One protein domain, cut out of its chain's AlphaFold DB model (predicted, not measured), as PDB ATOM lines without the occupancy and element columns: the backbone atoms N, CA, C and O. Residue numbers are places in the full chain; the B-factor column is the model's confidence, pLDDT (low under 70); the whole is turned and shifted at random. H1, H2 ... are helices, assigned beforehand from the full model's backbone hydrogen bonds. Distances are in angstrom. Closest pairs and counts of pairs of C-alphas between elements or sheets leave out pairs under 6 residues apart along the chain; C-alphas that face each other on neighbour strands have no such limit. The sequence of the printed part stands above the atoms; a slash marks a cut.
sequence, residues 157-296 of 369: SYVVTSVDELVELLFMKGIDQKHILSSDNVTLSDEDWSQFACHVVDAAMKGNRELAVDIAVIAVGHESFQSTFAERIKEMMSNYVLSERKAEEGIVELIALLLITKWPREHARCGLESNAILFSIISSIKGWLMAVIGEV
ATOM      1  N   SER A 157     -25.468  19.894  29.504       63.75
ATOM      2  CA  SER A 157     -24.554  19.490  30.568       63.75
ATOM      3  C   SER A 157     -23.460  18.642  29.925       63.75
ATOM      4  O   SER A 157     -23.688  17.473  29.611       63.75
ATOM      5  N   TYR A 158     -22.319  19.256  29.632       66.88
ATOM      6  CA  TYR A 158     -21.148  18.555  29.132       66.88
ATOM      7  C   TYR A 158     -20.549  17.794  30.311       66.88
ATOM      8  O   TYR A 158     -20.083  18.413  31.263       66.88
ATOM      9  N   VAL A 159     -20.620  16.466  30.265       77.94
ATOM     10  CA  VAL A 159     -19.883  15.597  31.184       77.94
ATOM     11  C   VAL A 159     -18.579  15.261  30.484       77.94
ATOM     12  O   VAL A 159     -18.606  14.610  29.443       77.94
ATOM     13  N   VAL A 160     -17.465  15.744  31.023       79.31
ATOM     14  CA  VAL A 160     -16.137  15.491  30.459       79.31
ATOM     15  C   VAL A 160     -15.554  14.259  31.140       79.31
ATOM     16  O   VAL A 160     -15.394  14.244  32.362       79.31
ATOM     17  N   THR A 161     -15.252  13.224  30.355       78.62
ATOM     18  CA  THR A 161     -14.770  11.928  30.874       78.62
ATOM     19  C   THR A 161     -13.305  11.640  30.557       78.62
ATOM     20  O   THR A 161     -12.812  10.584  30.933       78.62
ATOM     21  N   SER A 162     -12.613  12.520  29.828       87.19
ATOM     22  CA  SER A 162     -11.208  12.309  29.457       87.19
ATOM     23  C   SER A 162     -10.391  13.599  29.475       87.19
ATOM     24  O   SER A 162     -10.919  14.691  29.243       87.19
ATOM     25  N   VAL A 163      -9.086  13.461  29.721       87.69
ATOM     26  CA  VAL A 163      -8.127  14.577  29.736       87.69
ATOM     27  C   VAL A 163      -8.019  15.244  28.367       87.69
ATOM     28  O   VAL A 163      -8.028  16.470  28.290       87.69
ATOM     29  N   ASP A 164      -7.968  14.464  27.285       87.31
ATOM     30  CA  ASP A 164      -7.832  15.000  25.924       87.31
ATOM     31  C   ASP A 164      -9.036  15.865  25.531       87.31
ATOM     32  O   ASP A 164      -8.872  16.956  24.982       87.31
ATOM     33  N   GLU A 165     -10.248  15.425  25.879       86.44
ATOM     34  CA  GLU A 165     -11.468  16.207  25.672       86.44
ATOM     35  C   GLU A 165     -11.447  17.496  26.502       86.44
ATOM     36  O   GLU A 165     -11.781  18.567  25.991       86.44
ATOM     37  N   LEU A 166     -10.999  17.421  27.761       86.12
ATOM     38  CA  LEU A 166     -10.878  18.590  28.629       86.12
ATOM     39  C   LEU A 166      -9.890  19.619  28.060       86.12
ATOM     40  O   LEU A 166     -10.188  20.814  28.010       86.12
ATOM     41  N   VAL A 167      -8.729  19.156  27.593       87.56
ATOM     42  CA  VAL A 167      -7.703  19.997  26.968       87.56
ATOM     43  C   VAL A 167      -8.233  20.622  25.677       87.56
ATOM     44  O   VAL A 167      -8.066  21.825  25.470       87.56
ATOM     45  N   GLU A 168      -8.926  19.864  24.827       87.19
ATOM     46  CA  GLU A 168      -9.525  20.405  23.603       87.19
ATOM     47  C   GLU A 168     -10.583  21.478  23.920       87.19
ATOM     48  O   GLU A 168     -10.591  22.558  23.320       87.19
ATOM     49  N   LEU A 169     -11.460  21.230  24.895       84.69
ATOM     50  CA  LEU A 169     -12.506  22.178  25.284       84.69
ATOM     51  C   LEU A 169     -11.928  23.488  25.839       84.69
ATOM     52  O   LEU A 169     -12.410  24.567  25.481       84.69
ATOM     53  N   LEU A 170     -10.886  23.404  26.671       84.94
ATOM     54  CA  LEU A 170     -10.295  24.567  27.334       84.94
ATOM     55  C   LEU A 170      -9.345  25.352  26.427       84.94
ATOM     56  O   LEU A 170      -9.424  26.579  26.380       84.94
ATOM     57  N   PHE A 171      -8.467  24.671  25.690       82.50
ATOM     58  CA  PHE A 171      -7.410  25.332  24.920       82.50
ATOM     59  C   PHE A 171      -7.778  25.585  23.456       82.50
ATOM     60  O   PHE A 171      -7.265  26.538  22.874       82.50
ATOM     61  N   MET A 172      -8.662  24.779  22.855       80.88
ATOM     62  CA  MET A 172      -9.032  24.937  21.438       80.88
ATOM     63  C   MET A 172     -10.368  25.651  21.257       80.88
ATOM     64  O   MET A 172     -10.505  26.477  20.357       80.88
ATOM     65  N   LYS A 173     -11.367  25.333  22.090       77.50
ATOM     66  CA  LYS A 173     -12.730  25.873  21.935       77.50
ATOM     67  C   LYS A 173     -12.986  27.146  22.744       77.50
ATOM     68  O   LYS A 173     -13.989  27.808  22.490       77.50
ATOM     69  N   GLY A 174     -12.094  27.507  23.673       72.81
ATOM     70  CA  GLY A 174     -12.178  28.756  24.443       72.81
ATOM     71  C   GLY A 174     -13.476  28.893  25.244       72.81
ATOM     72  O   GLY A 174     -13.987  29.998  25.419       72.81
ATOM     73  N   ILE A 175     -14.051  27.767  25.670       77.38
ATOM     74  CA  ILE A 175     -15.297  27.737  26.439       77.38
ATOM     75  C   ILE A 175     -15.019  28.248  27.862       77.38
ATOM     76  O   ILE A 175     -13.902  28.132  28.364       77.38
ATOM     77  N   ASP A 176     -16.038  28.820  28.513       79.81
ATOM     78  CA  ASP A 176     -15.937  29.336  29.881       79.81
ATOM     79  C   ASP A 176     -15.403  28.265  30.851       79.81
ATOM     80  O   ASP A 176     -16.083  27.292  31.198       79.81
ATOM     81  N   GLN A 177     -14.157  28.467  31.280       78.94
ATOM     82  CA  GLN A 177     -13.362  27.515  32.055       78.94
ATOM     83  C   GLN A 177     -14.037  27.166  33.382       78.94
ATOM     84  O   GLN A 177     -13.989  26.021  33.822       78.94
ATOM     85  N   LYS A 178     -14.711  28.145  34.003       77.12
ATOM     86  CA  LYS A 178     -15.394  27.955  35.288       77.12
ATOM     87  C   LYS A 178     -16.554  26.981  35.167       77.12
ATOM     88  O   LYS A 178     -16.775  26.180  36.068       77.12
ATOM     89  N   HIS A 179     -17.289  27.051  34.060       74.81
ATOM     90  CA  HIS A 179     -18.422  26.167  33.825       74.81
ATOM     91  C   HIS A 179     -17.955  24.737  33.535       74.81
ATOM     92  O   HIS A 179     -18.595  23.787  33.982       74.81
ATOM     93  N   ILE A 180     -16.848  24.570  32.806       77.00
ATOM     94  CA  ILE A 180     -16.312  23.240  32.495       77.00
ATOM     95  C   ILE A 180     -15.732  22.593  33.748       77.00
ATOM     96  O   ILE A 180     -16.143  21.498  34.085       77.00
ATOM     97  N   LEU A 181     -14.837  23.278  34.458       76.75
ATOM     98  CA  LEU A 181     -14.086  22.724  35.591       76.75
ATOM     99  C   LEU A 181     -14.861  22.730  36.921       76.75
ATOM    100  O   LEU A 181     -14.281  22.497  37.978       76.75
ATOM    101  N   SER A 182     -16.164  23.014  36.897       76.12
ATOM    102  CA  SER A 182     -17.005  22.843  38.084       76.12
ATOM    103  C   SER A 182     -17.101  21.357  38.443       76.12
ATOM    104  O   SER A 182     -17.290  20.522  37.558       76.12
ATOM    105  N   SER A 183     -17.019  21.041  39.742       62.38
ATOM    106  CA  SER A 183     -16.970  19.677  40.303       62.38
ATOM    107  C   SER A 183     -18.038  18.718  39.777       62.38
ATOM    108  O   SER A 183     -17.834  17.510  39.761       62.38
ATOM    109  N   ASP A 184     -19.175  19.253  39.342       71.81
ATOM    110  CA  ASP A 184     -20.336  18.466  38.932       71.81
ATOM    111  C   ASP A 184     -20.244  17.991  37.468       71.81
ATOM    112  O   ASP A 184     -20.996  17.107  37.061       71.81
ATOM    113  N   ASN A 185     -19.324  18.558  36.677       75.88
ATOM    114  CA  ASN A 185     -19.199  18.308  35.234       75.88
ATOM    115  C   ASN A 185     -17.956  17.485  34.856       75.88
ATOM    116  O   ASN A 185     -17.845  17.037  33.711       75.88
ATOM    117  N   VAL A 186     -17.024  17.288  35.793       83.81
ATOM    118  CA  VAL A 186     -15.722  16.659  35.541       83.81
ATOM    119  C   VAL A 186     -15.520  15.494  36.496       83.81
ATOM    120  O   VAL A 186     -15.356  15.679  37.699       83.81
ATOM    121  N   THR A 187     -15.503  14.283  35.947       86.06
ATOM    122  CA  THR A 187     -15.248  13.046  36.696       86.06
ATOM    123  C   THR A 187     -13.934  12.430  36.224       86.06
ATOM    124  O   THR A 187     -13.940  11.421  35.523       86.06
ATOM    125  N   LEU A 188     -12.819  13.078  36.557       89.38
ATOM    126  CA  LEU A 188     -11.465  12.607  36.247       89.38
ATOM    127  C   LEU A 188     -10.872  11.826  37.426       89.38
ATOM    128  O   LEU A 188     -11.159  12.158  38.581       89.38
ATOM    129  N   SER A 189     -10.050  10.811  37.138       94.06
ATOM    130  CA  SER A 189      -9.256  10.129  38.170       94.06
ATOM    131  C   SER A 189      -8.092  11.003  38.653       94.06
ATOM    132  O   SER A 189      -7.789  12.051  38.081       94.06
ATOM    133  N   ASP A 190      -7.409  10.576  39.714       93.94
ATOM    134  CA  ASP A 190      -6.215  11.263  40.209       93.94
ATOM    135  C   ASP A 190      -5.074  11.279  39.176       93.94
ATOM    136  O   ASP A 190      -4.387  12.292  39.005       93.94
ATOM    137  N   GLU A 191      -4.908  10.187  38.430       95.31
ATOM    138  CA  GLU A 191      -3.960  10.088  37.317       95.31
ATOM    139  C   GLU A 191      -4.322  11.054  36.187       95.31
ATOM    140  O   GLU A 191      -3.445  11.749  35.672       95.31
ATOM    141  N   ASP A 192      -5.608  11.157  35.850       95.31
ATOM    142  CA  ASP A 192      -6.099  12.088  34.835       95.31
ATOM    143  C   ASP A 192      -5.859  13.547  35.248       95.31
ATOM    144  O   ASP A 192      -5.403  14.360  34.443       95.31
ATOM    145  N   TRP A 193      -6.108  13.892  36.516       95.50
ATOM    146  CA  TRP A 193      -5.809  15.222  37.057       95.50
ATOM    147  C   TRP A 193      -4.317  15.551  37.014       95.50
ATOM    148  O   TRP A 193      -3.939  16.688  36.719       95.50
ATOM    149  N   SER A 194      -3.469  14.556  37.271       96.88
ATOM    150  CA  SER A 194      -2.013  14.688  37.192       96.88
ATOM    151  C   SER A 194      -1.557  14.903  35.745       96.88
ATOM    152  O   SER A 194      -0.800  15.830  35.454       96.88
ATOM    153  N   GLN A 195      -2.079  14.114  34.801       96.31
ATOM    154  CA  GLN A 195      -1.799  14.292  33.376       96.31
ATOM    155  C   GLN A 195      -2.298  15.654  32.874       96.31
ATOM    156  O   GLN A 195      -1.595  16.352  32.138       96.31
ATOM    157  N   PHE A 196      -3.484  16.072  33.312       95.75
ATOM    158  CA  PHE A 196      -4.034  17.382  33.001       95.75
ATOM    159  C   PHE A 196      -3.134  18.513  33.517       95.75
ATOM    160  O   PHE A 196      -2.854  19.449  32.768       95.75
ATOM    161  N   ALA A 197      -2.594  18.409  34.737       97.19
ATOM    162  CA  ALA A 197      -1.635  19.378  35.269       97.19
ATOM    163  C   ALA A 197      -0.404  19.545  34.365       97.19
ATOM    164  O   ALA A 197      -0.023  20.678  34.056       97.19
ATOM    165  N   CYS A 198       0.170  18.441  33.872       96.50
ATOM    166  CA  CYS A 198       1.278  18.479  32.914       96.50
ATOM    167  C   CYS A 198       0.902  19.244  31.637       96.50
ATOM    168  O   CYS A 198       1.637  20.138  31.213       96.50
ATOM    169  N   HIS A 199      -0.273  18.963  31.062       95.56
ATOM    170  CA  HIS A 199      -0.749  19.661  29.866       95.56
ATOM    171  C   HIS A 199      -0.956  21.163  30.089       95.56
ATOM    172  O   HIS A 199      -0.626  21.958  29.207       95.56
ATOM    173  N   VAL A 200      -1.466  21.566  31.257       96.19
ATOM    174  CA  VAL A 200      -1.662  22.983  31.595       96.19
ATOM    175  C   VAL A 200      -0.321  23.713  31.680       96.19
ATOM    176  O   VAL A 200      -0.189  24.812  31.132       96.19
ATOM    177  N   VAL A 201       0.695  23.106  32.298       95.75
ATOM    178  CA  VAL A 201       2.040  23.700  32.367       95.75
ATOM    179  C   VAL A 201       2.687  23.780  30.980       95.75
ATOM    180  O   VAL A 201       3.199  24.833  30.599       95.75
ATOM    181  N   ASP A 202       2.597  22.721  30.175       94.00
ATOM    182  CA  ASP A 202       3.130  22.721  28.809       94.00
ATOM    183  C   ASP A 202       2.439  23.776  27.925       94.00
ATOM    184  O   ASP A 202       3.078  24.432  27.096       94.00
ATOM    185  N   ALA A 203       1.129  23.977  28.099       93.06
ATOM    186  CA  ALA A 203       0.382  25.028  27.414       93.06
ATOM    187  C   ALA A 203       0.823  26.431  27.861       93.06
ATOM    188  O   ALA A 203       0.962  27.323  27.017       93.06
ATOM    189  N   ALA A 204       1.106  26.620  29.155       94.50
ATOM    190  CA  ALA A 204       1.661  27.868  29.672       94.50
ATOM    191  C   ALA A 204       2.988  28.212  28.977       94.50
ATOM    192  O   ALA A 204       3.202  29.348  28.546       94.50
ATOM    193  N   MET A 205       3.856  27.220  28.778       92.06
ATOM    194  CA  MET A 205       5.149  27.433  28.121       92.06
ATOM    195  C   MET A 205       5.049  27.699  26.629       92.06
ATOM    196  O   MET A 205       5.841  28.474  26.094       92.06
ATOM    197  N   LYS A 206       4.008  27.175  25.979       92.19
ATOM    198  CA  LYS A 206       3.661  27.498  24.588       92.19
ATOM    199  C   LYS A 206       3.034  28.890  24.408       92.19
ATOM    200  O   LYS A 206       2.688  29.245  23.287       92.19
ATOM    201  N   GLY A 207       2.912  29.682  25.477       90.19
ATOM    202  CA  GLY A 207       2.454  31.075  25.438       90.19
ATOM    203  C   GLY A 207       1.070  31.316  26.042       90.19
ATOM    204  O   GLY A 207       0.689  32.469  26.217       90.19
ATOM    205  N   ASN A 208       0.337  30.273  26.444       92.31
ATOM    206  CA  ASN A 208      -1.008  30.401  27.022       92.31
ATOM    207  C   ASN A 208      -0.967  30.578  28.551       92.31
ATOM    208  O   ASN A 208      -1.644  29.863  29.288       92.31
ATOM    209  N   ARG A 209      -0.134  31.501  29.047       93.62
ATOM    210  CA  ARG A 209       0.174  31.624  30.485       93.62
ATOM    211  C   ARG A 209      -1.011  32.090  31.315       93.62
ATOM    212  O   ARG A 209      -1.274  31.506  32.357       93.62
ATOM    213  N   GLU A 210      -1.733  33.107  30.852       92.44
ATOM    214  CA  GLU A 210      -2.899  33.641  31.569       92.44
ATOM    215  C   GLU A 210      -3.983  32.566  31.732       92.44
ATOM    216  O   GLU A 210      -4.426  32.299  32.845       92.44
ATOM    217  N   LEU A 211      -4.299  31.865  30.637       91.62
ATOM    218  CA  LEU A 211      -5.228  30.736  30.624       91.62
ATOM    219  C   LEU A 211      -4.780  29.613  31.569       91.62
ATOM    220  O   LEU A 211      -5.582  29.087  32.332       91.62
ATOM    221  N   ALA A 212      -3.495  29.254  31.548       95.06
ATOM    222  CA  ALA A 212      -2.968  28.227  32.436       95.06
ATOM    223  C   ALA A 212      -3.085  28.614  33.919       95.06
ATOM    224  O   ALA A 212      -3.384  27.759  34.750       95.06
ATOM    225  N   VAL A 213      -2.888  29.894  34.258       95.94
ATOM    226  CA  VAL A 213      -3.073  30.397  35.626       95.94
ATOM    227  C   VAL A 213      -4.539  30.378  36.038       95.94
ATOM    228  O   VAL A 213      -4.833  29.959  37.156       95.94
ATOM    229  N   ASP A 214      -5.459  30.772  35.159       94.25
ATOM    230  CA  ASP A 214      -6.894  30.699  35.446       94.25
ATOM    231  C   ASP A 214      -7.339  29.248  35.694       94.25
ATOM    232  O   ASP A 214      -8.013  28.967  36.688       94.25
ATOM    233  N   ILE A 215      -6.878  28.305  34.864       94.44
ATOM    234  CA  ILE A 215      -7.128  26.870  35.053       94.44
ATOM    235  C   ILE A 215      -6.523  26.386  36.371       94.44
ATOM    236  O   ILE A 215      -7.206  25.699  37.127       94.44
ATOM    237  N   ALA A 216      -5.281  26.763  36.685       96.06
ATOM    238  CA  ALA A 216      -4.632  26.371  37.933       96.06
ATOM    239  C   ALA A 216      -5.397  26.880  39.165       96.06
ATOM    240  O   ALA A 216      -5.525  26.153  40.144       96.06
ATOM    241  N   VAL A 217      -5.952  28.094  39.110       94.88
ATOM    242  CA  VAL A 217      -6.788  28.662  40.180       94.88
ATOM    243  C   VAL A 217      -8.087  27.883  40.363       94.88
ATOM    244  O   VAL A 217      -8.542  27.739  41.497       94.88
ATOM    245  N   ILE A 218      -8.692  27.390  39.280       93.12
ATOM    246  CA  ILE A 218      -9.933  26.613  39.354       93.12
ATOM    247  C   ILE A 218      -9.648  25.178  39.822       93.12
ATOM    248  O   ILE A 218     -10.345  24.667  40.695       93.12
ATOM    249  N   ALA A 219      -8.597  24.550  39.292       94.50
ATOM    250  CA  ALA A 219      -8.228  23.165  39.575       94.50
ATOM    251  C   ALA A 219      -7.451  22.982  40.893       94.50
ATOM    252  O   ALA A 219      -7.196  21.849  41.298       94.50
ATOM    253  N   VAL A 220      -7.105  24.068  41.597       95.25
ATOM    254  CA  VAL A 220      -6.356  24.010  42.862       95.25
ATOM    255  C   VAL A 220      -7.058  23.166  43.930       95.25
ATOM    256  O   VAL A 220      -6.395  22.666  44.819       95.25
ATOM    257  N   GLY A 221      -8.372  22.942  43.861       93.31
ATOM    258  CA  GLY A 221      -9.061  22.052  44.805       93.31
ATOM    259  C   GLY A 221      -8.638  20.577  44.711       93.31
ATOM    260  O   GLY A 221      -8.874  19.823  45.650       93.31
ATOM    261  N   HIS A 222      -8.000  20.162  43.610       94.56
ATOM    262  CA  HIS A 222      -7.605  18.775  43.363       94.56
ATOM    263  C   HIS A 222      -6.140  18.534  43.757       94.56
ATOM    264  O   HIS A 222      -5.221  19.097  43.163       94.56
ATOM    265  N   GLU A 223      -5.909  17.674  44.751       95.12
ATOM    266  CA  GLU A 223      -4.576  17.407  45.318       95.12
ATOM    267  C   GLU A 223      -3.590  16.825  44.287       95.12
ATOM    268  O   GLU A 223      -2.449  17.282  44.180       95.12
ATOM    269  N   SER A 224      -4.047  15.876  43.469       96.19
ATOM    270  CA  SER A 224      -3.266  15.237  42.396       96.19
ATOM    271  C   SER A 224      -2.832  16.239  41.318       96.19
ATOM    272  O   SER A 224      -1.691  16.226  40.854       96.19
ATOM    273  N   PHE A 225      -3.711  17.196  40.992       97.00
ATOM    274  CA  PHE A 225      -3.366  18.322  40.126       97.00
ATOM    275  C   PHE A 225      -2.333  19.235  40.796       97.00
ATOM    276  O   PHE A 225      -1.304  19.542  40.196       97.00
ATOM    277  N   GLN A 226      -2.581  19.664  42.041       96.50
ATOM    278  CA  GLN A 226      -1.699  20.585  42.763       96.50
ATOM    279  C   GLN A 226      -0.272  20.051  42.890       96.50
ATOM    280  O   GLN A 226       0.679  20.787  42.628       96.50
ATOM    281  N   SER A 227      -0.126  18.797  43.319       97.19
ATOM    282  CA  SER A 227       1.170  18.148  43.532       97.19
ATOM    283  C   SER A 227       1.961  18.045  42.229       97.19
ATOM    284  O   SER A 227       3.089  18.535  42.163       97.19
ATOM    285  N   THR A 228       1.336  17.523  41.171       98.25
ATOM    286  CA  THR A 228       1.968  17.377  39.854       98.25
ATOM    287  C   THR A 228       2.319  18.731  39.232       98.25
ATOM    288  O   THR A 228       3.428  18.925  38.730       98.25
ATOM    289  N   PHE A 229       1.420  19.718  39.318       97.88
ATOM    290  CA  PHE A 229       1.683  21.077  38.835       97.88
ATOM    291  C   PHE A 229       2.857  21.715  39.590       97.88
ATOM    292  O   PHE A 229       3.749  22.313  38.986       97.88
ATOM    293  N   ALA A 230       2.883  21.576  40.917       97.44
ATOM    294  CA  ALA A 230       3.935  22.118  41.769       97.44
ATOM    295  C   ALA A 230       5.304  21.483  41.490       97.44
ATOM    296  O   ALA A 230       6.313  22.198  41.486       97.44
ATOM    297  N   GLU A 231       5.348  20.168  41.261       97.56
ATOM    298  CA  GLU A 231       6.557  19.436  40.881       97.56
ATOM    299  C   GLU A 231       7.077  19.895  39.518       97.56
ATOM    300  O   GLU A 231       8.255  20.232  39.390       97.56
ATOM    301  N   ARG A 232       6.191  20.014  38.525       96.50
ATOM    302  CA  ARG A 232       6.569  20.467  37.186       96.50
ATOM    303  C   ARG A 232       7.114  21.896  37.192       96.50
ATOM    304  O   ARG A 232       8.161  22.158  36.602       96.50
ATOM    305  N   ILE A 233       6.468  22.814  37.915       95.25
ATOM    306  CA  ILE A 233       6.971  24.189  38.084       95.25
ATOM    307  C   ILE A 233       8.334  24.191  38.781       95.25
ATOM    308  O   ILE A 233       9.231  24.920  38.359       95.25
ATOM    309  N   LYS A 234       8.522  23.361  39.814       94.50
ATOM    310  CA  LYS A 234       9.805  23.232  40.522       94.50
ATOM    311  C   LYS A 234      10.925  22.768  39.599       94.50
ATOM    312  O   LYS A 234      12.025  23.321  39.642       94.50
ATOM    313  N   GLU A 235      10.657  21.755  38.781       94.06
ATOM    314  CA  GLU A 235      11.596  21.243  37.784       94.06
ATOM    315  C   GLU A 235      12.006  22.356  36.814       94.06
ATOM    316  O   GLU A 235      13.191  22.613  36.619       94.06
ATOM    317  N   MET A 236      11.036  23.094  36.278       91.50
ATOM    318  CA  MET A 236      11.290  24.183  35.335       91.50
ATOM    319  C   MET A 236      12.045  25.352  35.954       91.50
ATOM    320  O   MET A 236      12.958  25.893  35.338       91.50
ATOM    321  N   MET A 237      11.693  25.727  37.183       90.25
ATOM    322  CA  MET A 237      12.425  26.716  37.966       90.25
ATOM    323  C   MET A 237      13.882  26.287  38.153       90.25
ATOM    324  O   MET A 237      14.799  27.080  37.949       90.25
ATOM    325  N   SER A 238      14.109  25.023  38.499       89.62
ATOM    326  CA  SER A 238      15.458  24.492  38.709       89.62
ATOM    327  C   SER A 238      16.255  24.483  37.401       89.62
ATOM    328  O   SER A 238      17.394  24.941  37.364       89.62
ATOM    329  N   ASN A 239      15.628  24.053  36.303       88.62
ATOM    330  CA  ASN A 239      16.223  24.075  34.971       88.62
ATOM    331  C   ASN A 239      16.541  25.501  34.506       88.62
ATOM    332  O   ASN A 239      17.577  25.701  33.878       88.62
ATOM    333  N   TYR A 240      15.699  26.483  34.838       85.94
ATOM    334  CA  TYR A 240      15.922  27.892  34.513       85.94
ATOM    335  C   TYR A 240      17.203  28.438  35.146       85.94
ATOM    336  O   TYR A 240      17.960  29.130  34.475       85.94
ATOM    337  N   VAL A 241      17.471  28.103  36.412       82.06
ATOM    338  CA  VAL A 241      18.687  28.557  37.107       82.06
ATOM    339  C   VAL A 241      19.932  27.820  36.623       82.06
ATOM    340  O   VAL A 241      20.991  28.423  36.502       82.06
ATOM    341  N   LEU A 242      19.817  26.523  36.332       81.81
ATOM    342  CA  LEU A 242      20.966  25.696  35.956       81.81
ATOM    343  C   LEU A 242      21.334  25.782  34.464       81.81
ATOM    344  O   LEU A 242      22.439  25.395  34.086       81.81
ATOM    345  N   SER A 243      20.428  26.248  33.598       78.06
ATOM    346  CA  SER A 243      20.623  26.212  32.143       78.06
ATOM    347  C   SER A 243      20.983  27.580  31.564       78.06
ATOM    348  O   SER A 243      20.105  28.365  31.224       78.06
ATOM    349  N   GLU A 244      22.271  27.810  31.292       62.62
ATOM    350  CA  GLU A 244      22.764  29.042  30.641       62.62
ATOM    351  C   GLU A 244      22.223  29.273  29.215       62.62
ATOM    352  O   GLU A 244      22.308  30.381  28.689       62.62
ATOM    353  N   ARG A 245      21.730  28.233  28.521       52.84
ATOM    354  CA  ARG A 245      21.558  28.291  27.055       52.84
ATOM    355  C   ARG A 245      20.150  28.518  26.529       52.84
ATOM    356  O   ARG A 245      20.045  28.940  25.381       52.84
ATOM    357  N   LYS A 246      19.094  28.232  27.289       55.03
ATOM    358  CA  LYS A 246      17.693  28.392  26.852       55.03
ATOM    359  C   LYS A 246      16.775  28.424  28.065       55.03
ATOM    360  O   LYS A 246      15.950  27.533  28.243       55.03
ATOM    361  N   ALA A 247      16.940  29.425  28.918       56.69
ATOM    362  CA  ALA A 247      15.880  29.768  29.845       56.69
ATOM    363  C   ALA A 247      14.602  29.998  29.021       56.69
ATOM    364  O   ALA A 247      14.546  30.928  28.216       56.69
ATOM    365  N   GLU A 248      13.621  29.101  29.138       64.19
ATOM    366  CA  GLU A 248      12.342  29.262  28.458       64.19
ATOM    367  C   GLU A 248      11.748  30.589  28.937       64.19
ATOM    368  O   GLU A 248      11.362  30.710  30.101       64.19
ATOM    369  N   GLU A 249      11.719  31.603  28.062       70.12
ATOM    370  CA  GLU A 249      11.453  33.013  28.408       70.12
ATOM    371  C   GLU A 249      10.115  33.232  29.142       70.12
ATOM    372  O   GLU A 249       9.862  34.295  29.699       70.12
ATOM    373  N   GLY A 250       9.267  32.205  29.190       84.31
ATOM    374  CA  GLY A 250       7.972  32.210  29.841       84.31
ATOM    375  C   GLY A 250       7.907  31.830  31.316       84.31
ATOM    376  O   GLY A 250       6.874  32.094  31.926       84.31
ATOM    377  N   ILE A 251       8.928  31.196  31.902       90.44
ATOM    378  CA  ILE A 251       8.788  30.652  33.268       90.44
ATOM    379  C   ILE A 251       8.691  31.764  34.313       90.44
ATOM    380  O   ILE A 251       7.852  31.712  35.209       90.44
ATOM    381  N   VAL A 252       9.489  32.820  34.155       89.19
ATOM    382  CA  VAL A 252       9.474  33.987  35.043       89.19
ATOM    383  C   VAL A 252       8.116  34.693  34.983       89.19
ATOM    384  O   VAL A 252       7.557  35.050  36.020       89.19
ATOM    385  N   GLU A 253       7.558  34.839  33.780       89.69
ATOM    386  CA  GLU A 253       6.218  35.389  33.570       89.69
ATOM    387  C   GLU A 253       5.139  34.526  34.230       89.69
ATOM    388  O   GLU A 253       4.297  35.047  34.960       89.69
ATOM    389  N   LEU A 254       5.183  33.208  34.024       93.88
ATOM    390  CA  LEU A 254       4.233  32.273  34.622       93.88
ATOM    391  C   LEU A 254       4.266  32.336  36.154       93.88
ATOM    392  O   LEU A 254       3.217  32.427  36.790       93.88
ATOM    393  N   ILE A 255       5.459  32.351  36.750       94.31
ATOM    394  CA  ILE A 255       5.635  32.475  38.203       94.31
ATOM    395  C   ILE A 255       5.071  33.801  38.704       94.31
ATOM    396  O   ILE A 255       4.346  33.820  39.698       94.31
ATOM    397  N   ALA A 256       5.366  34.907  38.016       90.81
ATOM    398  CA  ALA A 256       4.831  36.210  38.386       90.81
ATOM    399  C   ALA A 256       3.296  36.199  38.367       90.81
ATOM    400  O   ALA A 256       2.675  36.647  39.331       90.81
ATOM    401  N   LEU A 257       2.685  35.625  37.324       94.75
ATOM    402  CA  LEU A 257       1.233  35.486  37.212       94.75
ATOM    403  C   LEU A 257       0.643  34.615  38.337       94.75
ATOM    404  O   LEU A 257      -0.349  35.010  38.946       94.75
ATOM    405  N   LEU A 258       1.272  33.484  38.671       95.44
ATOM    406  CA  LEU A 258       0.848  32.604  39.771       95.44
ATOM    407  C   LEU A 258       0.964  33.273  41.149       95.44
ATOM    408  O   LEU A 258       0.147  33.019  42.033       95.44
ATOM    409  N   LEU A 259       1.951  34.146  41.352       93.88
ATOM    410  CA  LEU A 259       2.122  34.861  42.619       93.88
ATOM    411  C   LEU A 259       1.115  36.007  42.793       93.88
ATOM    412  O   LEU A 259       0.691  36.277  43.917       93.88
ATOM    413  N   ILE A 260       0.720  36.679  41.706       92.25
ATOM    414  CA  ILE A 260      -0.241  37.795  41.758       92.25
ATOM    415  C   ILE A 260      -1.701  37.353  41.600       92.25
ATOM    416  O   ILE A 260      -2.604  38.172  41.797       92.25
ATOM    417  N   THR A 261      -1.954  36.102  41.201       94.19
ATOM    418  CA  THR A 261      -3.322  35.631  40.971       94.19
ATOM    419  C   THR A 261      -4.133  35.565  42.266       94.19
ATOM    420  O   THR A 261      -3.612  35.406  43.374       94.19
ATOM    421  N   LYS A 262      -5.452  35.705  42.126       93.06
ATOM    422  CA  LYS A 262      -6.392  35.680  43.249       93.06
ATOM    423  C   LYS A 262      -6.786  34.242  43.558       93.06
ATOM    424  O   LYS A 262      -7.812  33.759  43.086       93.06
ATOM    425  N   TRP A 263      -5.976  33.583  44.377       93.88
ATOM    426  CA  TRP A 263      -6.262  32.236  44.861       93.88
ATOM    427  C   TRP A 263      -7.562  32.176  45.680       93.88
ATOM    428  O   TRP A 263      -7.875  33.131  46.407       93.88
ATOM    429  N   PRO A 264      -8.311  31.057  45.627       93.00
ATOM    430  CA  PRO A 264      -9.443  30.835  46.515       93.00
ATOM    431  C   PRO A 264      -8.992  30.910  47.976       93.00
ATOM    432  O   PRO A 264      -7.858  30.565  48.307       93.00
ATOM    433  N   ARG A 265      -9.878  31.352  48.873       91.75
ATOM    434  CA  ARG A 265      -9.525  31.663  50.272       91.75
ATOM    435  C   ARG A 265      -8.837  30.502  51.004       91.75
ATOM    436  O   ARG A 265      -7.962  30.746  51.830       91.75
ATOM    437  N   GLU A 266      -9.239  29.275  50.697       91.62
ATOM    438  CA  GLU A 266      -8.722  28.029  51.277       91.62
ATOM    439  C   GLU A 266      -7.288  27.716  50.821       91.62
ATOM    440  O   GLU A 266      -6.508  27.145  51.580       91.62
ATOM    441  N   HIS A 267      -6.913  28.199  49.635       93.19
ATOM    442  CA  HIS A 267      -5.624  27.974  48.976       93.19
ATOM    443  C   HIS A 267      -4.785  29.258  48.857       93.19
ATOM    444  O   HIS A 267      -3.784  29.302  48.146       93.19
ATOM    445  N   ALA A 268      -5.180  30.335  49.542       89.25
ATOM    446  CA  ALA A 268      -4.471  31.616  49.514       89.25
ATOM    447  C   ALA A 268      -3.210  31.627  50.398       89.25
ATOM    448  O   ALA A 268      -2.462  32.606  50.403       89.25
ATOM    449  N   ARG A 269      -2.986  30.572  51.191       86.69
ATOM    450  CA  ARG A 269      -1.820  30.442  52.068       86.69
ATOM    451  C   ARG A 269      -0.743  29.606  51.385       86.69
ATOM    452  O   ARG A 269      -1.019  28.555  50.825       86.69
ATOM    453  N   CYS A 270       0.503  30.047  51.511       85.56
ATOM    454  CA  CYS A 270       1.681  29.306  51.069       85.56
ATOM    455  C   CYS A 270       2.044  28.204  52.085       85.56
ATOM    456  O   CYS A 270       3.015  28.326  52.830       85.56
ATOM    457  N   GLY A 271       1.235  27.151  52.162       83.31
ATOM    458  CA  GLY A 271       1.522  25.957  52.963       83.31
ATOM    459  C   GLY A 271       1.426  24.709  52.099       83.31
ATOM    460  O   GLY A 271       0.597  24.682  51.199       83.31
ATOM    461  N   LEU A 272       2.239  23.687  52.376       83.38
ATOM    462  CA  LEU A 272       2.249  22.447  51.590       83.38
ATOM    463  C   LEU A 272       0.864  21.778  51.544       83.38
ATOM    464  O   LEU A 272       0.426  21.360  50.482       83.38
ATOM    465  N   GLU A 273       0.155  21.768  52.676       88.69
ATOM    466  CA  GLU A 273      -1.198  21.203  52.807       88.69
ATOM    467  C   GLU A 273      -2.299  22.087  52.190       88.69
ATOM    468  O   GLU A 273      -3.409  21.625  51.955       88.69
ATOM    469  N   SER A 274      -2.026  23.379  51.970       91.12
ATOM    470  CA  SER A 274      -3.025  24.352  51.499       91.12
ATOM    471  C   SER A 274      -2.872  24.648  50.013       91.12
ATOM    472  O   SER A 274      -3.858  24.650  49.286       91.12
ATOM    473  N   ASN A 275      -1.654  24.925  49.557       95.69
ATOM    474  CA  ASN A 275      -1.351  25.235  48.171       95.69
ATOM    475  C   ASN A 275       0.085  24.794  47.861       95.69
ATOM    476  O   ASN A 275       1.046  25.548  48.071       95.69
ATOM    477  N   ALA A 276       0.222  23.569  47.353       96.25
ATOM    478  CA  ALA A 276       1.523  22.994  47.017       96.25
ATOM    479  C   ALA A 276       2.256  23.818  45.942       96.25
ATOM    480  O   ALA A 276       3.483  23.926  45.975       96.25
ATOM    481  N   ILE A 277       1.511  24.462  45.034       96.56
ATOM    482  CA  ILE A 277       2.056  25.287  43.947       96.56
ATOM    483  C   ILE A 277       2.766  26.516  44.524       96.56
ATOM    484  O   ILE A 277       3.953  26.728  44.270       96.56
ATOM    485  N   LEU A 278       2.072  27.301  45.355       95.00
ATOM    486  CA  LEU A 278       2.659  28.475  46.008       95.00
ATOM    487  C   LEU A 278       3.819  28.094  46.923       95.00
ATOM    488  O   LEU A 278       4.853  28.765  46.913       95.00
ATOM    489  N   PHE A 279       3.662  27.009  47.685       93.88
ATOM    490  CA  PHE A 279       4.720  26.494  48.546       93.88
ATOM    491  C   PHE A 279       5.984  26.152  47.753       93.88
ATOM    492  O   PHE A 279       7.078  26.558  48.147       93.88
ATOM    493  N   SER A 280       5.838  25.464  46.619       95.44
ATOM    494  CA  SER A 280       6.944  25.087  45.737       95.44
ATOM    495  C   SER A 280       7.666  26.307  45.160       95.44
ATOM    496  O   SER A 280       8.897  26.388  45.229       95.44
ATOM    497  N   ILE A 281       6.912  27.302  44.678       94.06
ATOM    498  CA  ILE A 281       7.469  28.539  44.116       94.06
ATOM    499  C   ILE A 281       8.249  29.311  45.182       94.06
ATOM    500  O   ILE A 281       9.416  29.649  44.984       94.06
ATOM    501  N   ILE A 282       7.623  29.578  46.330       90.31
ATOM    502  CA  ILE A 282       8.227  30.395  47.389       90.31
ATOM    503  C   ILE A 282       9.437  29.683  47.998       90.31
ATOM    504  O   ILE A 282      10.454  30.329  48.261       90.31
ATOM    505  N   SER A 283       9.372  28.361  48.168       89.75
ATOM    506  CA  SER A 283      10.504  27.567  48.660       89.75
ATOM    507  C   SER A 283      11.670  27.560  47.674       89.75
ATOM    508  O   SER A 283      12.813  27.720  48.097       89.75
ATOM    509  N   SER A 284      11.395  27.438  46.372       91.75
ATOM    510  CA  SER A 284      12.421  27.507  45.323       91.75
ATOM    511  C   SER A 284      13.102  28.875  45.299       91.75
ATOM    512  O   SER A 284      14.326  28.944  45.372       91.75
ATOM    513  N   ILE A 285      12.320  29.964  45.312       88.38
ATOM    514  CA  ILE A 285      12.857  31.332  45.390       88.38
ATOM    515  C   ILE A 285      13.727  31.474  46.637       88.38
ATOM    516  O   ILE A 285      14.876  31.885  46.518       88.38
ATOM    517  N   LYS A 286      13.221  31.085  47.819       84.62
ATOM    518  CA  LYS A 286      13.975  31.129  49.081       84.62
ATOM    519  C   LYS A 286      15.298  30.366  48.978       84.62
ATOM    520  O   LYS A 286      16.312  30.878  49.440       84.62
ATOM    521  N   GLY A 287      15.296  29.176  48.378       85.81
ATOM    522  CA  GLY A 287      16.504  28.382  48.152       85.81
ATOM    523  C   GLY A 287      17.542  29.125  47.310       85.81
ATOM    524  O   GLY A 287      18.709  29.176  47.687       85.81
ATOM    525  N   TRP A 288      17.109  29.781  46.230       85.50
ATOM    526  CA  TRP A 288      17.993  30.610  45.407       85.50
ATOM    527  C   TRP A 288      18.526  31.820  46.166       85.50
ATOM    528  O   TRP A 288      19.716  32.107  46.079       85.50
ATOM    529  N   LEU A 289      17.680  32.494  46.959       79.75
ATOM    530  CA  LEU A 289      18.131  33.611  47.792       79.75
ATOM    531  C   LEU A 289      19.237  33.154  48.752       79.75
ATOM    532  O   LEU A 289      20.238  33.842  48.910       79.75
ATOM    533  N   MET A 290      19.053  31.996  49.388       76.62
ATOM    534  CA  MET A 290      20.019  31.450  50.341       76.62
ATOM    535  C   MET A 290      21.341  31.070  49.674       76.62
ATOM    536  O   MET A 290      22.383  31.293  50.279       76.62
ATOM    537  N   ALA A 291      21.309  30.540  48.448       78.50
ATOM    538  CA  ALA A 291      22.520  30.245  47.686       78.50
ATOM    539  C   ALA A 291      23.301  31.532  47.367       78.50
ATOM    540  O   ALA A 291      24.478  31.628  47.693       78.50
ATOM    541  N   VAL A 292      22.622  32.569  46.858       73.75
ATOM    542  CA  VAL A 292      23.260  33.863  46.553       73.75
ATOM    543  C   VAL A 292      23.776  34.553  47.820       73.75
ATOM    544  O   VAL A 292      24.875  35.087  47.831       73.75
ATOM    545  N   ILE A 293      23.017  34.548  48.919       73.75
ATOM    546  CA  ILE A 293      23.448  35.186  50.174       73.75
ATOM    547  C   ILE A 293      24.594  34.408  50.834       73.75
ATOM    548  O   ILE A 293      25.479  35.014  51.431       73.75
ATOM    549  N   GLY A 294      24.579  33.075  50.747       67.19
ATOM    550  CA  GLY A 294      25.626  32.223  51.308       67.19
ATOM    551  C   GLY A 294      26.967  32.342  50.580       67.19
ATOM    552  O   GLY A 294      28.002  32.102  51.196       67.19
ATOM    553  N   GLU A 295      26.952  32.733  49.304       58.34
ATOM    554  CA  GLU A 295      28.151  32.839  48.466       58.34
ATOM    555  C   GLU A 295      28.708  34.266  48.343       58.34
ATOM    556  O   GLU A 295      29.856  34.421  47.926       58.34
ATOM    557  N   VAL A 296      27.952  35.312  48.707       48.47
ATOM    558  CA  VAL A 296      28.317  36.688  48.343       48.47
ATOM    559  C   VAL A 296      28.477  37.627  49.546       48.47
ATOM    560  O   VAL A 296      27.562  37.815  50.347       48.47
TER     561      VAL A 296
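This is residues 157 to 296 of the 369 residues of an uncharacterized protein of Gongylonema pulchrum (UniProt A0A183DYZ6). The helical hairpin of H3 and H4 makes the middle of an elongated body, with H1 and the short H2 towards one end and the long H5 and H7 running towards the other. H5 packs on H3, H6 crosses H4, and H7 runs along part of H5 before residues 289 to 296 stick out. The printed part has 140 residues with seven named helices, H1 to H7 in chain order, and no named strand: the class is all helix, its packing part aligned, part crossed. It is compact, with a radius of gyration of the C-alphas of 15.6 A, and spans 58 by 32 by 25 A.

H1, residues 163 to 172, touches residues 192 to 199 of H3, residues 190 to 205, at a shallow tilt of 28 degrees, the same way; the closest C-alphas, Val 163 and Phe 196, are 5.9 A apart. H2, residues 177 to 180, only just touches H4, residues 209 to 219, with 3 pairs of C-alphas within 8 A, the closest Lys 178 and Ile 218 at 6.9 A. H3 and H4 form a hairpin, closest at C-alphas 204 and 212, 5.4 A. H5, residues 223 to 242, touches H3 with residues 224 to 233 alone, closest at C-alphas 194 and 225, 4.9 A. H6, residues 251 to 260, touches H4 at a steep tilt of 49 degrees, closest at C-alphas 209 and 254, 5.8 A. H7, residues 276 to 295, touches H5 with residues 276 to 284 alone, at a shallow tilt of 25 degrees, the same way; C-alphas 230 and 277 are closest, 4.3 A. H1 and H7 are apart. Every O i to N i+4 pair is within hydrogen-bond range in H1, H3, H4, H5, H6 and H7; H2 is too short for one.

H1 begins at C-alpha 163 (-8.127, 14.577, 29.736). H3 is 23.2 A long; H5 and H7 are each 28.4 A. H7 ends at C-alpha 295 (28.151, 32.839, 48.466).

The C-alphas of Ser 157 and Val 296, the two farthest apart, are 58.4 A apart. The printed part has no cut; the link from H6 to H7, 15 residues, is long. Mean pLDDT of the printed part is 86.9, with residues 157 to 158, 183, 244 to 248 and 294 to 296 under 70.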